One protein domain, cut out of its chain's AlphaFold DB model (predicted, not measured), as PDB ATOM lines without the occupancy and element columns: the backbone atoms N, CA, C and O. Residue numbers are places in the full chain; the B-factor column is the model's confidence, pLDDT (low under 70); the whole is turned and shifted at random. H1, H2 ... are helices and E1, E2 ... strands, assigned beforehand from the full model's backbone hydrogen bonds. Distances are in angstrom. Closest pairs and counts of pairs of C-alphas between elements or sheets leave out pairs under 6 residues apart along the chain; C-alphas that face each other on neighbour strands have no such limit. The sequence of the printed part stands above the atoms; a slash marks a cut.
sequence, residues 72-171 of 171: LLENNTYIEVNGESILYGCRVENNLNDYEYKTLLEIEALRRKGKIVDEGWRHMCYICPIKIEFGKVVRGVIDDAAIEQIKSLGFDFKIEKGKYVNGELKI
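This is residues 72 to 171 of the 171 residues of an uncharacterized protein of Paenibacillus sophorae (UniProt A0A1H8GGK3). One strongly twisted sheet of seven strands curls like part of a barrel, with two short helices, H1 and H2, on the same face. The long hairpin of E1 and E2 is nearest the middle, and a long loop, residues 113 to 126, leads from H1 to E4. The printed part has 100 residues, class mixed, in the order E1 E2 E3 H1 E4 E5 H2 E6 E7; the mixed sheet runs E3 E2 E1 E4 E5 E6 E7. It is compact, radius of gyration of the C-alphas 13.9 A, spanning 38 by 27 by 26 A.

E1, residues 72 to 81, E2, 84 to 94, and E3, 99 to 103, form a meander, each strand the antiparallel neighbour of the one before; within hydrogen-bond range are N 77 and O 89, 2.8 A, and N 90 and O 102, 2.8 A. H1, residues 104 to 112, stands up from the sheet at 43 degrees, its height 9.0 A. E4, residues 127 to 133, is parallel to E1, with N 78 and O 127 2.9 A apart; E3, H1 and E4 are a split strand-helix-strand unit, its like-running strands separated by E2 and E1, with a right-handed crossover. E5, residues 136 to 142, makes a hairpin with E4, N 131 to O 139 being 2.8 A. H2, residues 144 to 152, is over none of the strands, at height 7.5 A. It only just touches H1, with 3 pairs of C-alphas within 8 A, the closest Leu 105 and Gln 149 at 6.5 A, about perpendicular at 78 degrees. E6, residues 162 to 165, is antiparallel to E5, N 142 to O 162 being 2.9 A, and makes a hairpin with edge strand E7, residues 168 to 170, N 170 to O 163 being 2.7 A. In H1 and H2 every O i to N i+4 pair is within hydrogen-bond range.

E1 begins at C-alpha 72 (30.705, 20.073, 25.255) and is 27.2 A long; E2 is 29.1 A, E4 17.4 A, H1 12.5 A and H2 12.3 A. E7 ends at C-alpha 170 (8.006, 1.553, 14.667).

The C-alphas farthest apart, of Glu 119 and Glu 168, are 38.7 A apart. The printed part has no cut, H1 to E4 is the long link, and no printed residue is under 70 in pLDDT.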
ATOM      1  N   LEU A  72      30.879  19.505  23.926       93.69
ATOM      2  CA  LEU A  72      30.705  20.073  25.255       93.69
ATOM      3  C   LEU A  72      29.750  19.189  26.066       93.69
ATOM      4  O   LEU A  72      28.630  18.914  25.634       93.69
ATOM      5  N   LEU A  73      30.188  18.723  27.236       93.06
ATOM      6  CA  LEU A  73      29.347  17.963  28.163       93.06
ATOM      7  C   LEU A  73      28.330  18.875  28.864       93.06
ATOM      8  O   LEU A  73      28.712  19.852  29.498       93.06
ATOM      9  N   GLU A  74      27.049  18.499  28.834       91.62
ATOM     10  CA  GLU A  74      25.960  19.358  29.330       91.62
ATOM     11  C   GLU A  74      25.092  18.741  30.428       91.62
ATOM     12  O   GLU A  74      24.879  19.342  31.479       91.62
ATOM     13  N   ASN A  75      24.534  17.553  30.194       91.94
ATOM     14  CA  ASN A  75      23.592  16.920  31.117       91.94
ATOM     15  C   ASN A  75      23.812  15.428  31.148       91.94
ATOM     16  O   ASN A  75      23.973  14.827  30.096       91.94
ATOM     17  N   ASN A  76      23.704  14.815  32.319       93.19
ATOM     18  CA  ASN A  76      23.583  13.366  32.392       93.19
ATOM     19  C   ASN A  76      22.235  12.931  31.804       93.19
ATOM     20  O   ASN A  76      21.213  13.598  31.991       93.19
ATOM     21  N   THR A  77      22.229  11.793  31.123       94.75
ATOM     22  CA  THR A  77      21.022  11.095  30.693       94.75
ATOM     23  C   THR A  77      20.905   9.761  31.408       94.75
ATOM     24  O   THR A  77      21.902   9.123  31.757       94.75
ATOM     25  N   TYR A  78      19.665   9.345  31.624       95.56
ATOM     26  CA  TYR A  78      19.322   8.136  32.356       95.56
ATOM     27  C   TYR A  78      18.464   7.217  31.490       95.56
ATOM     28  O   TYR A  78      17.741   7.672  30.607       95.56
ATOM     29  N   ILE A  79      18.506   5.920  31.748       95.44
ATOM     30  CA  ILE A  79      17.447   5.010  31.311       95.44
ATOM     31  C   ILE A  79      16.597   4.631  32.508       95.44
ATOM     32  O   ILE A  79      17.102   4.543  33.624       95.44
ATOM     33  N   GLU A  80      15.312   4.410  32.269       96.25
ATOM     34  CA  GLU A  80      14.412   3.862  33.277       96.25
ATOM     35  C   GLU A  80      14.249   2.363  33.030       96.25
ATOM     36  O   GLU A  80      13.831   1.965  31.943       96.25
ATOM     37  N   VAL A  81      14.575   1.532  34.017       94.94
ATOM     38  CA  VAL A  81      14.410   0.075  33.958       94.94
ATOM     39  C   VAL A  81      13.557  -0.352  35.144       94.94
ATOM     40  O   VAL A  81      13.978  -0.229  36.286       94.94
ATOM     41  N   ASN A  82      12.336  -0.827  34.884       93.12
ATOM     42  CA  ASN A  82      11.372  -1.232  35.920       93.12
ATOM     43  C   ASN A  82      11.144  -0.167  37.018       93.12
ATOM     44  O   ASN A  82      10.951  -0.506  38.182       93.12
ATOM     45  N   GLY A  83      11.162   1.117  36.647       92.88
ATOM     46  CA  GLY A  83      10.985   2.244  37.572       92.88
ATOM     47  C   GLY A  83      12.272   2.765  38.220       92.88
ATOM     48  O   GLY A  83      12.222   3.784  38.906       92.88
ATOM     49  N   GLU A  84      13.422   2.131  37.983       94.88
ATOM     50  CA  GLU A  84      14.722   2.604  38.470       94.88
ATOM     51  C   GLU A  84      15.443   3.450  37.417       94.88
ATOM     52  O   GLU A  84      15.570   3.047  36.259       94.88
ATOM     53  N   SER A  85      15.945   4.620  37.822       96.19
ATOM     54  CA  SER A  85      16.747   5.503  36.970       96.19
ATOM     55  C   SER A  85      18.226   5.131  37.040       96.19
ATOM     56  O   SER A  85      18.857   5.238  38.091       96.19
ATOM     57  N   ILE A  86      18.807   4.766  35.900       95.31
ATOM     58  CA  ILE A  86      20.195   4.310  35.791       95.31
ATOM     59  C   ILE A  86      20.957   5.260  34.878       95.31
ATOM     60  O   ILE A  86      20.489   5.576  33.785       95.31
ATOM     61  N   LEU A  87      22.125   5.732  35.323       94.81
ATOM     62  CA  LEU A  87      22.979   6.599  34.512       94.81
ATOM     63  C   LEU A  87      23.366   5.876  33.215       94.81
ATOM     64  O   LEU A  87      23.901   4.771  33.244       94.81
ATOM     65  N   TYR A  88      23.096   6.521  32.086       94.62
ATOM     66  CA  TYR A  88      23.212   5.918  30.759       94.62
ATOM     67  C   TYR A  88      24.187   6.652  29.847       94.62
ATOM     68  O   TYR A  88      24.839   6.036  29.003       94.62
ATOM     69  N   GLY A  89      24.303   7.966  30.009       95.12
ATOM     70  CA  GLY A  89      25.141   8.776  29.145       95.12
ATOM     71  C   GLY A  89      25.027  10.258  29.446       95.12
ATOM     72  O   GLY A  89      24.725  10.654  30.573       95.12
ATOM     73  N   CYS A  90      25.256  11.068  28.416       94.19
ATOM     74  CA  CYS A  90      25.182  12.516  28.482       94.19
ATOM     75  C   CYS A  90      24.495  13.113  27.246       94.19
ATOM     76  O   CYS A  90      24.648  12.622  26.127       94.19
ATOM     77  N   ARG A  91      23.778  14.223  27.435       94.31
ATOM     78  CA  ARG A  91      23.528  15.201  26.380       94.31
ATOM     79  C   ARG A  91      24.805  16.011  26.200       94.31
ATOM     80  O   ARG A  91      25.416  16.421  27.191       94.31
ATOM     81  N   VAL A  92      25.184  16.228  24.952       93.75
ATOM     82  CA  VAL A  92      26.349  17.021  24.565       93.75
ATOM     83  C   VAL A  92      25.958  18.052  23.518       93.75
ATOM     84  O   VAL A  92      25.077  17.779  22.704       93.75
ATOM     85  N   GLU A  93      26.610  19.208  23.520       92.81
ATOM     86  CA  GLU A  93      26.560  20.163  22.409       92.81
ATOM     87  C   GLU A  93      27.787  19.931  21.512       92.81
ATOM     88  O   GLU A  93      28.923  19.934  21.986       92.81
ATOM     89  N   ASN A  94      27.582  19.664  20.223       93.69
ATOM     90  CA  ASN A  94      28.680  19.450  19.278       93.69
ATOM     91  C   ASN A  94      29.292  20.780  18.792       93.69
ATOM     92  O   ASN A  94      28.785  21.870  19.057       93.69
ATOM     93  N   ASN A  95      30.367  20.709  18.008       91.25
ATOM     94  CA  ASN A  95      31.043  21.893  17.464       91.25
ATOM     95  C   ASN A  95      30.205  22.740  16.479       91.25
ATOM     96  O   ASN A  95      30.635  23.838  16.107       91.25
ATOM     97  N   LEU A  96      29.033  22.256  16.056       90.94
ATOM     98  CA  LEU A  96      28.036  22.985  15.264       90.94
ATOM     99  C   LEU A  96      26.946  23.627  16.132       90.94
ATOM    100  O   LEU A  96      26.031  24.256  15.597       90.94
ATOM    101  N   ASN A  97      27.080  23.528  17.455       84.94
ATOM    102  CA  ASN A  97      26.117  23.969  18.449       84.94
ATOM    103  C   ASN A  97      24.751  23.247  18.354       84.94
ATOM    104  O   ASN A  97      23.703  23.870  18.573       84.94
ATOM    105  N   ASP A  98      24.764  21.971  17.955       87.75
ATOM    106  CA  ASP A  98      23.607  21.073  17.987       87.75
ATOM    107  C   ASP A  98      23.718  20.117  19.178       87.75
ATOM    108  O   ASP A  98      24.807  19.655  19.526       87.75
ATOM    109  N   TYR A  99      22.572  19.776  19.767       89.81
ATOM    110  CA  TYR A  99      22.509  18.816  20.863       89.81
ATOM    111  C   TYR A  99      22.386  17.382  20.361       89.81
ATOM    112  O   TYR A  99      21.512  17.055  19.558       89.81
ATOM    113  N   GLU A 100      23.209  16.508  20.925       93.06
ATOM    114  CA  GLU A 100      23.193  15.069  20.693       93.06
ATOM    115  C   GLU A 100      23.168  14.317  22.025       93.06
ATOM    116  O   GLU A 100      23.535  14.851  23.074       93.06
ATOM    117  N   TYR A 101      22.756  13.051  21.985       94.06
ATOM    118  CA  TYR A 101      22.881  12.136  23.114       94.06
ATOM    119  C   TYR A 101      24.000  11.145  22.826       94.06
ATOM    120  O   TYR A 101      24.050  10.573  21.740       94.06
ATOM    121  N   LYS A 102      24.885  10.953  23.801       96.00
ATOM    122  CA  LYS A 102      25.966   9.968  23.762       96.00
ATOM    123  C   LYS A 102      25.854   9.065  24.977       96.00
ATOM    124  O   LYS A 102      25.599   9.544  26.081       96.00
ATOM    125  N   THR A 103      26.049   7.774  24.781       97.06
ATOM    126  CA  THR A 103      26.182   6.777  25.849       97.06
ATOM    127  C   THR A 103      27.462   6.999  26.664       97.06
ATOM    128  O   THR A 103      28.379   7.689  26.214       97.06
ATOM    129  N   LEU A 104      27.565   6.425  27.869       96.50
ATOM    130  CA  LEU A 104      28.801   6.495  28.665       96.50
ATOM    131  C   LEU A 104      30.004   5.906  27.910       96.50
ATOM    132  O   LEU A 104      31.087   6.491  27.957       96.50
ATOM    133  N   LEU A 105      29.806   4.803  27.179       96.81
ATOM    134  CA  LEU A 105      30.847   4.181  26.353       96.81
ATOM    135  C   LEU A 105      31.337   5.116  25.237       96.81
ATOM    136  O   LEU A 105      32.544   5.277  25.040       96.81
ATOM    137  N   GLU A 106      30.422   5.792  24.537       97.31
ATOM    138  CA  GLU A 106      30.797   6.792  23.530       97.31
ATOM    139  C   GLU A 106      31.548   7.970  24.152       97.31
ATOM    140  O   GLU A 106      32.559   8.413  23.602       97.31
ATOM    141  N   ILE A 107      31.096   8.463  25.311       96.38
ATOM    142  CA  ILE A 107      31.779   9.541  26.037       96.38
ATOM    143  C   ILE A 107      33.204   9.127  26.408       96.38
ATOM    144  O   ILE A 107      34.132   9.919  26.232       96.38
ATOM    145  N   GLU A 108      33.412   7.897  26.876       95.75
ATOM    146  CA  GLU A 108      34.746   7.390  27.187       95.75
ATOM    147  C   GLU A 108      35.636   7.334  25.935       95.75
ATOM    148  O   GLU A 108      36.769   7.830  25.945       95.75
ATOM    149  N   ALA A 109      35.113   6.804  24.827       96.69
ATOM    150  CA  ALA A 109      35.835   6.735  23.561       96.69
ATOM    151  C   ALA A 109      36.203   8.130  23.021       96.69
ATOM    152  O   ALA A 109      37.321   8.338  22.540       96.69
ATOM    153  N   LEU A 110      35.294   9.102  23.119       96.38
ATOM    154  CA  LEU A 110      35.525  10.493  22.721       96.38
ATOM    155  C   LEU A 110      36.537  11.190  23.636       96.38
ATOM    156  O   LEU A 110      37.389  11.940  23.152       96.38
ATOM    157  N   ARG A 111      36.499  10.911  24.944       95.38
ATOM    158  CA  ARG A 111      37.445  11.460  25.923       95.38
ATOM    159  C   ARG A 111      38.869  11.001  25.635       95.38
ATOM    160  O   ARG A 111      39.775  11.827  25.624       95.38
ATOM    161  N   ARG A 112      39.063   9.720  25.303       96.44
ATOM    162  CA  ARG A 112      40.373   9.179  24.886       96.44
ATOM    163  C   ARG A 112      40.921   9.843  23.617       96.44
ATOM    164  O   ARG A 112      42.130   9.887  23.430       96.44
ATOM    165  N   LYS A 113      40.045  10.383  22.760       96.56
ATOM    166  CA  LYS A 113      40.408  11.142  21.549       96.56
ATOM    167  C   LYS A 113      40.600  12.645  21.801       96.56
ATOM    168  O   LYS A 113      40.828  13.376  20.844       96.56
ATOM    169  N   GLY A 114      40.456  13.121  23.042       94.94
ATOM    170  CA  GLY A 114      40.543  14.546  23.376       94.94
ATOM    171  C   GLY A 114      39.397  15.396  22.812       94.94
ATOM    172  O   GLY A 114      39.559  16.600  22.659       94.94
ATOM    173  N   LYS A 115      38.250  14.786  22.476       96.62
ATOM    174  CA  LYS A 115      37.102  15.477  21.856       96.62
ATOM    175  C   LYS A 115      36.065  15.984  22.856       96.62
ATOM    176  O   LYS A 115      35.107  16.633  22.457       96.62
ATOM    177  N   ILE A 116      36.223  15.653  24.132       95.88
ATOM    178  CA  ILE A 116      35.298  16.055  25.190       95.88
ATOM    179  C   ILE A 116      35.812  17.324  25.860       95.88
ATOM    180  O   ILE A 116      36.937  17.342  26.358       95.88
ATOM    181  N   VAL A 117      34.957  18.339  25.923       92.88
ATOM    182  CA  VAL A 117      35.158  19.553  26.714       92.88
ATOM    183  C   VAL A 117      34.198  19.508  27.898       92.88
ATOM    184  O   VAL A 117      33.015  19.211  27.736       92.88
ATOM    185  N   ASP A 118      34.710  19.774  29.097       90.50
ATOM    186  CA  ASP A 118      33.914  19.827  30.320       90.50
ATOM    187  C   ASP A 118      34.157  21.157  31.033       90.50
ATOM    188  O   ASP A 118      35.243  21.398  31.555       90.50
ATOM    189  N   GLU A 119      33.150  22.028  31.037       85.88
ATOM    190  CA  GLU A 119      33.228  23.350  31.669       85.88
ATOM    191  C   GLU A 119      32.823  23.333  33.153       85.88
ATOM    192  O   GLU A 119      32.761  24.379  33.795       85.88
ATOM    193  N   GLY A 120      32.544  22.156  33.726       77.25
ATOM    194  CA  GLY A 120      32.269  22.004  35.157       77.25
ATOM    195  C   GLY A 120      30.887  22.488  35.607       77.25
ATOM    196  O   GLY A 120      30.593  22.458  36.802       77.25
ATOM    197  N   TRP A 121      30.020  22.890  34.678       74.94
ATOM    198  CA  TRP A 121      28.625  23.218  34.949       74.94
ATOM    199  C   TRP A 121      27.690  22.291  34.156       74.94
ATOM    200  O   TRP A 121      28.030  21.777  33.091       74.94
ATOM    201  N   ARG A 122      26.521  22.001  34.737       77.69
ATOM    202  CA  ARG A 122      25.482  21.132  34.167       77.69
ATOM    203  C   ARG A 122      24.127  21.792  34.383       77.69
ATOM    204  O   ARG A 122      23.900  22.390  35.435       77.69
ATOM    205  N   HIS A 123      23.203  21.666  33.434       76.62
ATOM    206  CA  HIS A 123      21.842  22.166  33.650       76.62
ATOM    207  C   HIS A 123      21.115  21.268  34.670       76.62
ATOM    208  O   HIS A 123      21.319  20.056  34.687       76.62
ATOM    209  N   MET A 124      20.203  21.807  35.482       75.50
ATOM    210  CA  MET A 124      19.335  20.981  36.339       75.50
ATOM    211  C   MET A 124      18.169  20.389  35.529       75.50
ATOM    212  O   MET A 124      17.027  20.817  35.662       75.50
ATOM    213  N   CYS A 125      18.459  19.433  34.643       84.06
ATOM    214  CA  CYS A 125      17.466  18.783  33.786       84.06
ATOM    215  C   CYS A 125      17.549  17.256  33.915       84.06
ATOM    216  O   CYS A 125      18.623  16.679  33.741       84.06
ATOM    217  N   TYR A 126      16.413  16.607  34.197       88.38
ATOM    218  CA  TYR A 126      16.290  15.152  34.129       88.38
ATOM    219  C   TYR A 126      15.934  14.727  32.703       88.38
ATOM    220  O   TYR A 126      14.898  15.128  32.170       88.38
ATOM    221  N   ILE A 127      16.791  13.908  32.093       93.62
ATOM    222  CA  ILE A 127      16.632  13.440  30.716       93.62
ATOM    223  C   ILE A 127      16.628  11.913  30.710       93.62
ATOM    224  O   ILE A 127      17.611  11.288  31.106       93.62
ATOM    225  N   CYS A 128      15.540  11.320  30.217       94.38
ATOM    226  CA  CYS A 128      15.354   9.870  30.175       94.38
ATOM    227  C   CYS A 128      14.999   9.386  28.754       94.38
ATOM    228  O   CYS A 128      13.814   9.195  28.458       94.38
ATOM    229  N   PRO A 129      15.975   9.221  27.839       92.25
ATOM    230  CA  PRO A 129      15.709   8.846  26.446       92.25
ATOM    231  C   PRO A 129      15.047   7.472  26.271       92.25
ATOM    232  O   PRO A 129      14.259   7.305  25.339       92.25
ATOM    233  N   ILE A 130      15.335   6.502  27.145       95.31
ATOM    234  CA  ILE A 130      14.857   5.118  27.012       95.31
ATOM    235  C   ILE A 130      14.145   4.687  28.296       95.31
ATOM    236  O   ILE A 130      14.559   5.047  29.399       95.31
ATOM    237  N   LYS A 131      13.072   3.915  28.135       96.31
ATOM    238  CA  LYS A 131      12.339   3.256  29.214       96.31
ATOM    239  C   LYS A 131      12.109   1.785  28.875       96.31
ATOM    240  O   LYS A 131      11.635   1.472  27.780       96.31
ATOM    241  N   ILE A 132      12.413   0.906  29.823       94.31
ATOM    242  CA  ILE A 132      12.292  -0.548  29.743       94.31
ATOM    243  C   ILE A 132      11.426  -1.029  30.910       94.31
ATOM    244  O   ILE A 132      11.707  -0.722  32.066       94.31
ATOM    245  N   GLU A 133      10.393  -1.814  30.621       93.88
ATOM    246  CA  GLU A 133       9.543  -2.453  31.629       93.88
ATOM    247  C   GLU A 133       9.429  -3.945  31.330       93.88
ATOM    248  O   GLU A 133       9.178  -4.349  30.193       93.88
ATOM    249  N   PHE A 134       9.637  -4.775  32.352       90.12
ATOM    250  CA  PHE A 134       9.551  -6.234  32.275       90.12
ATOM    251  C   PHE A 134      10.361  -6.819  31.100       90.12
ATOM    252  O   PHE A 134       9.914  -7.729  30.402       90.12
ATOM    253  N   GLY A 135      11.550  -6.252  30.857       86.06
ATOM    254  CA  GLY A 135      12.465  -6.656  29.782       86.06
ATOM    255  C   GLY A 135      12.077  -6.187  28.376       86.06
ATOM    256  O   GLY A 135      12.710  -6.607  27.409       86.06
ATOM    257  N   LYS A 136      11.062  -5.325  28.236       90.06
ATOM    258  CA  LYS A 136      10.612  -4.761  26.955       90.06
ATOM    259  C   LYS A 136      10.871  -3.263  26.899       90.06
ATOM    260  O   LYS A 136      10.565  -2.544  27.846       90.06
ATOM    261  N   VAL A 137      11.383  -2.776  25.772       92.62
ATOM    262  CA  VAL A 137      11.531  -1.334  25.541       92.62
ATOM    263  C   VAL A 137      10.149  -0.726  25.321       92.62
ATOM    264  O   VAL A 137       9.491  -1.002  24.324       92.62
ATOM    265  N   VAL A 138       9.705   0.113  26.255       94.00
ATOM    266  CA  VAL A 138       8.404   0.796  26.201       94.00
ATOM    267  C   VAL A 138       8.506   2.104  25.420       94.00
ATOM    268  O   VAL A 138       7.574   2.491  24.714       94.00
ATOM    269  N   ARG A 139       9.646   2.792  25.525       94.62
ATOM    270  CA  ARG A 139       9.898   4.072  24.859       94.62
ATOM    271  C   ARG A 139      11.380   4.229  24.569       94.62
ATOM    272  O   ARG A 139      12.196   3.947  25.440       94.62
ATOM    273  N   GLY A 140      11.706   4.777  23.408       93.00
ATOM    274  CA  GLY A 140      13.053   5.251  23.094       93.00
ATOM    275  C   GLY A 140      13.478   4.889  21.681       93.00
ATOM    276  O   GLY A 140      12.751   4.216  20.955       93.00
ATOM    277  N   VAL A 141      14.658   5.353  21.287       93.00
ATOM    278  CA  VAL A 141      15.330   4.899  20.067       93.00
ATOM    279  C   VAL A 141      16.471   3.993  20.499       93.00
ATOM    280  O   VAL A 141      17.272   4.387  21.344       93.00
ATOM    281  N   ILE A 142      16.505   2.784  19.950       93.44
ATOM    282  CA  ILE A 142      17.545   1.795  20.201       93.44
ATOM    283  C   ILE A 142      18.385   1.661  18.934       93.44
ATOM    284  O   ILE A 142      17.910   1.165  17.911       93.44
ATOM    285  N   ASP A 143      19.641   2.074  19.014       93.25
ATOM    286  CA  ASP A 143      20.673   1.833  18.010       93.25
ATOM    287  C   ASP A 143      21.741   0.857  18.545       93.25
ATOM    288  O   ASP A 143      21.586   0.261  19.615       93.25
ATOM    289  N   ASP A 144      22.816   0.645  17.780       93.81
ATOM    290  CA  ASP A 144      23.941  -0.199  18.209       93.81
ATOM    291  C   ASP A 144      24.560   0.267  19.526       93.81
ATOM    292  O   ASP A 144      24.797  -0.551  20.417       93.81
ATOM    293  N   ALA A 145      24.783   1.577  19.657       93.62
ATOM    294  CA  ALA A 145      25.397   2.166  20.838       93.62
ATOM    295  C   ALA A 145      24.517   1.951  22.077       93.62
ATOM    296  O   ALA A 145      25.018   1.592  23.141       93.62
ATOM    297  N   ALA A 146      23.196   2.089  21.936       93.69
ATOM    298  CA  ALA A 146      22.247   1.823  23.006       93.69
ATOM    299  C   ALA A 146      22.265   0.360  23.450       93.69
ATOM    300  O   ALA A 146      22.284   0.085  24.649       93.69
ATOM    301  N   ILE A 147      22.296  -0.582  22.502       93.75
ATOM    302  CA  ILE A 147      22.373  -2.016  22.810       93.75
ATOM    303  C   ILE A 147      23.675  -2.331  23.552       93.75
ATOM    304  O   ILE A 147      23.650  -3.040  24.558       93.75
ATOM    305  N   GLU A 148      24.804  -1.805  23.078       94.38
ATOM    306  CA  GLU A 148      26.109  -2.003  23.710       94.38
ATOM    307  C   GLU A 148      26.144  -1.410  25.126       94.38
ATOM    308  O   GLU A 148      26.544  -2.087  26.075       94.38
ATOM    309  N   GLN A 149      25.627  -0.192  25.298       95.12
ATOM    310  CA  GLN A 149      25.543   0.467  26.596       95.12
ATOM    311  C   GLN A 149      24.649  -0.307  27.572       95.12
ATOM    312  O   GLN A 149      25.064  -0.537  28.707       95.12
ATOM    313  N   ILE A 150      23.459  -0.750  27.156       93.19
ATOM    314  CA  ILE A 150      22.542  -1.529  28.008       93.19
ATOM    315  C   ILE A 150      23.197  -2.846  28.445       93.19
ATOM    316  O   ILE A 150      23.148  -3.190  29.627       93.19
ATOM    317  N   LYS A 151      23.886  -3.541  27.532       92.62
ATOM    318  CA  LYS A 151      24.646  -4.757  27.860       92.62
ATOM    319  C   LYS A 151      25.776  -4.484  28.849       92.62
ATOM    320  O   LYS A 151      25.958  -5.259  29.784       92.62
ATOM    321  N   SER A 152      26.506  -3.377  28.691       93.62
ATOM    322  CA  SER A 152      27.595  -2.997  29.609       93.62
ATOM    323  C   SER A 152      27.118  -2.704  31.038       93.62
ATOM    324  O   SER A 152      27.888  -2.854  31.981       93.62
ATOM    325  N   LEU A 153      25.837  -2.350  31.205       91.69
ATOM    326  CA  LEU A 153      25.193  -2.171  32.509       91.69
ATOM    327  C   LEU A 153      24.778  -3.505  33.163       91.69
ATOM    328  O   LEU A 153      24.255  -3.497  34.274       91.69
ATOM    329  N   GLY A 154      25.008  -4.646  32.503       90.56
ATOM    330  CA  GLY A 154      24.676  -5.981  33.011       90.56
ATOM    331  C   GLY A 154      23.274  -6.471  32.645       90.56
ATOM    332  O   GLY A 154      22.838  -7.502  33.153       90.56
ATOM    333  N   PHE A 155      22.562  -5.763  31.765       88.62
ATOM    334  CA  PHE A 155      21.237  -6.173  31.311       88.62
ATOM    335  C   PHE A 155      21.308  -7.058  30.065       88.62
ATOM    336  O   PHE A 155      21.787  -6.631  29.015       88.62
ATOM    337  N   ASP A 156      20.755  -8.268  30.160       83.75
ATOM    338  CA  ASP A 156      20.625  -9.203  29.037       83.75
ATOM    339  C   ASP A 156      19.179  -9.241  28.517       83.75
ATOM    340  O   ASP A 156      18.409 -10.177  28.743       83.75
ATOM    341  N   PHE A 157      18.773  -8.151  27.869       85.62
ATOM    342  CA  PHE A 157      17.459  -8.039  27.245       85.62
ATOM    343  C   PHE A 157      17.535  -8.384  25.755       85.62
ATOM    344  O   PHE A 157      18.441  -7.949  25.040       85.62
ATOM    345  N   LYS A 158      16.523  -9.095  25.248       84.12
ATOM    346  CA  LYS A 158      16.322  -9.258  23.802       84.12
ATOM    347  C   LYS A 158      15.708  -7.979  23.238       84.12
ATOM    348  O   LYS A 158      14.490  -7.826  23.234       84.12
ATOM    349  N   ILE A 159      16.563  -7.055  22.809       84.81
ATOM    350  CA  ILE A 159      16.170  -5.764  22.238       84.81
ATOM    351  C   ILE A 159      16.551  -5.733  20.759       84.81
ATOM    352  O   ILE A 159      17.656  -6.129  20.387       84.81
ATOM    353  N   GLU A 160      15.641  -5.239  19.926       88.75
ATOM    354  CA  GLU A 160      15.884  -5.001  18.506       88.75
ATOM    355  C   GLU A 160      16.162  -3.516  18.261       88.75
ATOM    356  O   GLU A 160      15.744  -2.644  19.025       88.75
ATOM    357  N   LYS A 161      16.894  -3.213  17.187       92.81
ATOM    358  CA  LYS A 161      17.114  -1.821  16.791       92.81
ATOM    359  C   LYS A 161      15.824  -1.207  16.270       92.81
ATOM    360  O   LYS A 161      15.095  -1.838  15.511       92.81
ATOM    361  N   GLY A 162      15.625   0.064  16.585       93.12
ATOM    362  CA  GLY A 162      14.585   0.903  16.011       93.12
ATOM    363  C   GLY A 162      13.917   1.793  17.048       93.12
ATOM    364  O   GLY A 162      14.435   2.017  18.146       93.12
ATOM    365  N   LYS A 163      12.774   2.365  16.673       94.44
ATOM    366  CA  LYS A 163      12.055   3.325  17.508       94.44
ATOM    367  C   LYS A 163      10.899   2.641  18.218       94.44
ATOM    368  O   LYS A 163      10.002   2.124  17.572       94.44
ATOM    369  N   TYR A 164      10.871   2.714  19.541       93.62
ATOM    370  CA  TYR A 164       9.801   2.159  20.359       93.62
ATOM    371  C   TYR A 164       8.853   3.250  20.846       93.62
ATOM    372  O   TYR A 164       9.280   4.264  21.416       93.62
ATOM    373  N   VAL A 165       7.556   3.022  20.648       91.50
ATOM    374  CA  VAL A 165       6.472   3.864  21.162       91.50
ATOM    375  C   VAL A 165       5.428   2.958  21.802       91.50
ATOM    376  O   VAL A 165       4.843   2.123  21.121       91.50
ATOM    377  N   ASN A 166       5.194   3.123  23.106       90.31
ATOM    378  CA  ASN A 166       4.259   2.312  23.897       90.31
ATOM    379  C   ASN A 166       4.511   0.794  23.788       90.31
ATOM    380  O   ASN A 166       3.574   0.005  23.732       90.31
ATOM    381  N   GLY A 167       5.780   0.383  23.736       86.88
ATOM    382  CA  GLY A 167       6.165  -1.028  23.613       86.88
ATOM    383  C   GLY A 167       6.182  -1.575  22.184       86.88
ATOM    384  O   GLY A 167       6.607  -2.710  21.983       86.88
ATOM    385  N   GLU A 168       5.758  -0.791  21.190       89.31
ATOM    386  CA  GLU A 168       5.722  -1.208  19.789       89.31
ATOM    387  C   GLU A 168       6.922  -0.669  19.012       89.31
ATOM    388  O   GLU A 168       7.197   0.535  19.038       89.31
ATOM    389  N   LEU A 169       7.588  -1.554  18.265       89.69
ATOM    390  CA  LEU A 169       8.615  -1.177  17.303       89.69
ATOM    391  C   LEU A 169       7.962  -0.484  16.096       89.69
ATOM    392  O   LEU A 169       7.128  -1.061  15.399       89.69
ATOM    393  N   LYS A 170       8.343   0.768  15.855       86.81
ATOM    394  CA  LYS A 170       8.006   1.553  14.667       86.81
ATOM    395  C   LYS A 170       9.239   1.567  13.758       86.81
ATOM    396  O   LYS A 170      10.312   1.989  14.197       86.81
ATOM    397  N   ILE A 171       9.066   1.061  12.537       71.62
ATOM    398  CA  ILE A 171      10.063   1.103  11.453       71.62
ATOM    399  C   ILE A 171      10.075   2.508  10.852       71.62
ATOM    400  O   ILE A 171       8.967   3.052  10.638       71.62
TER     401      ILE A 171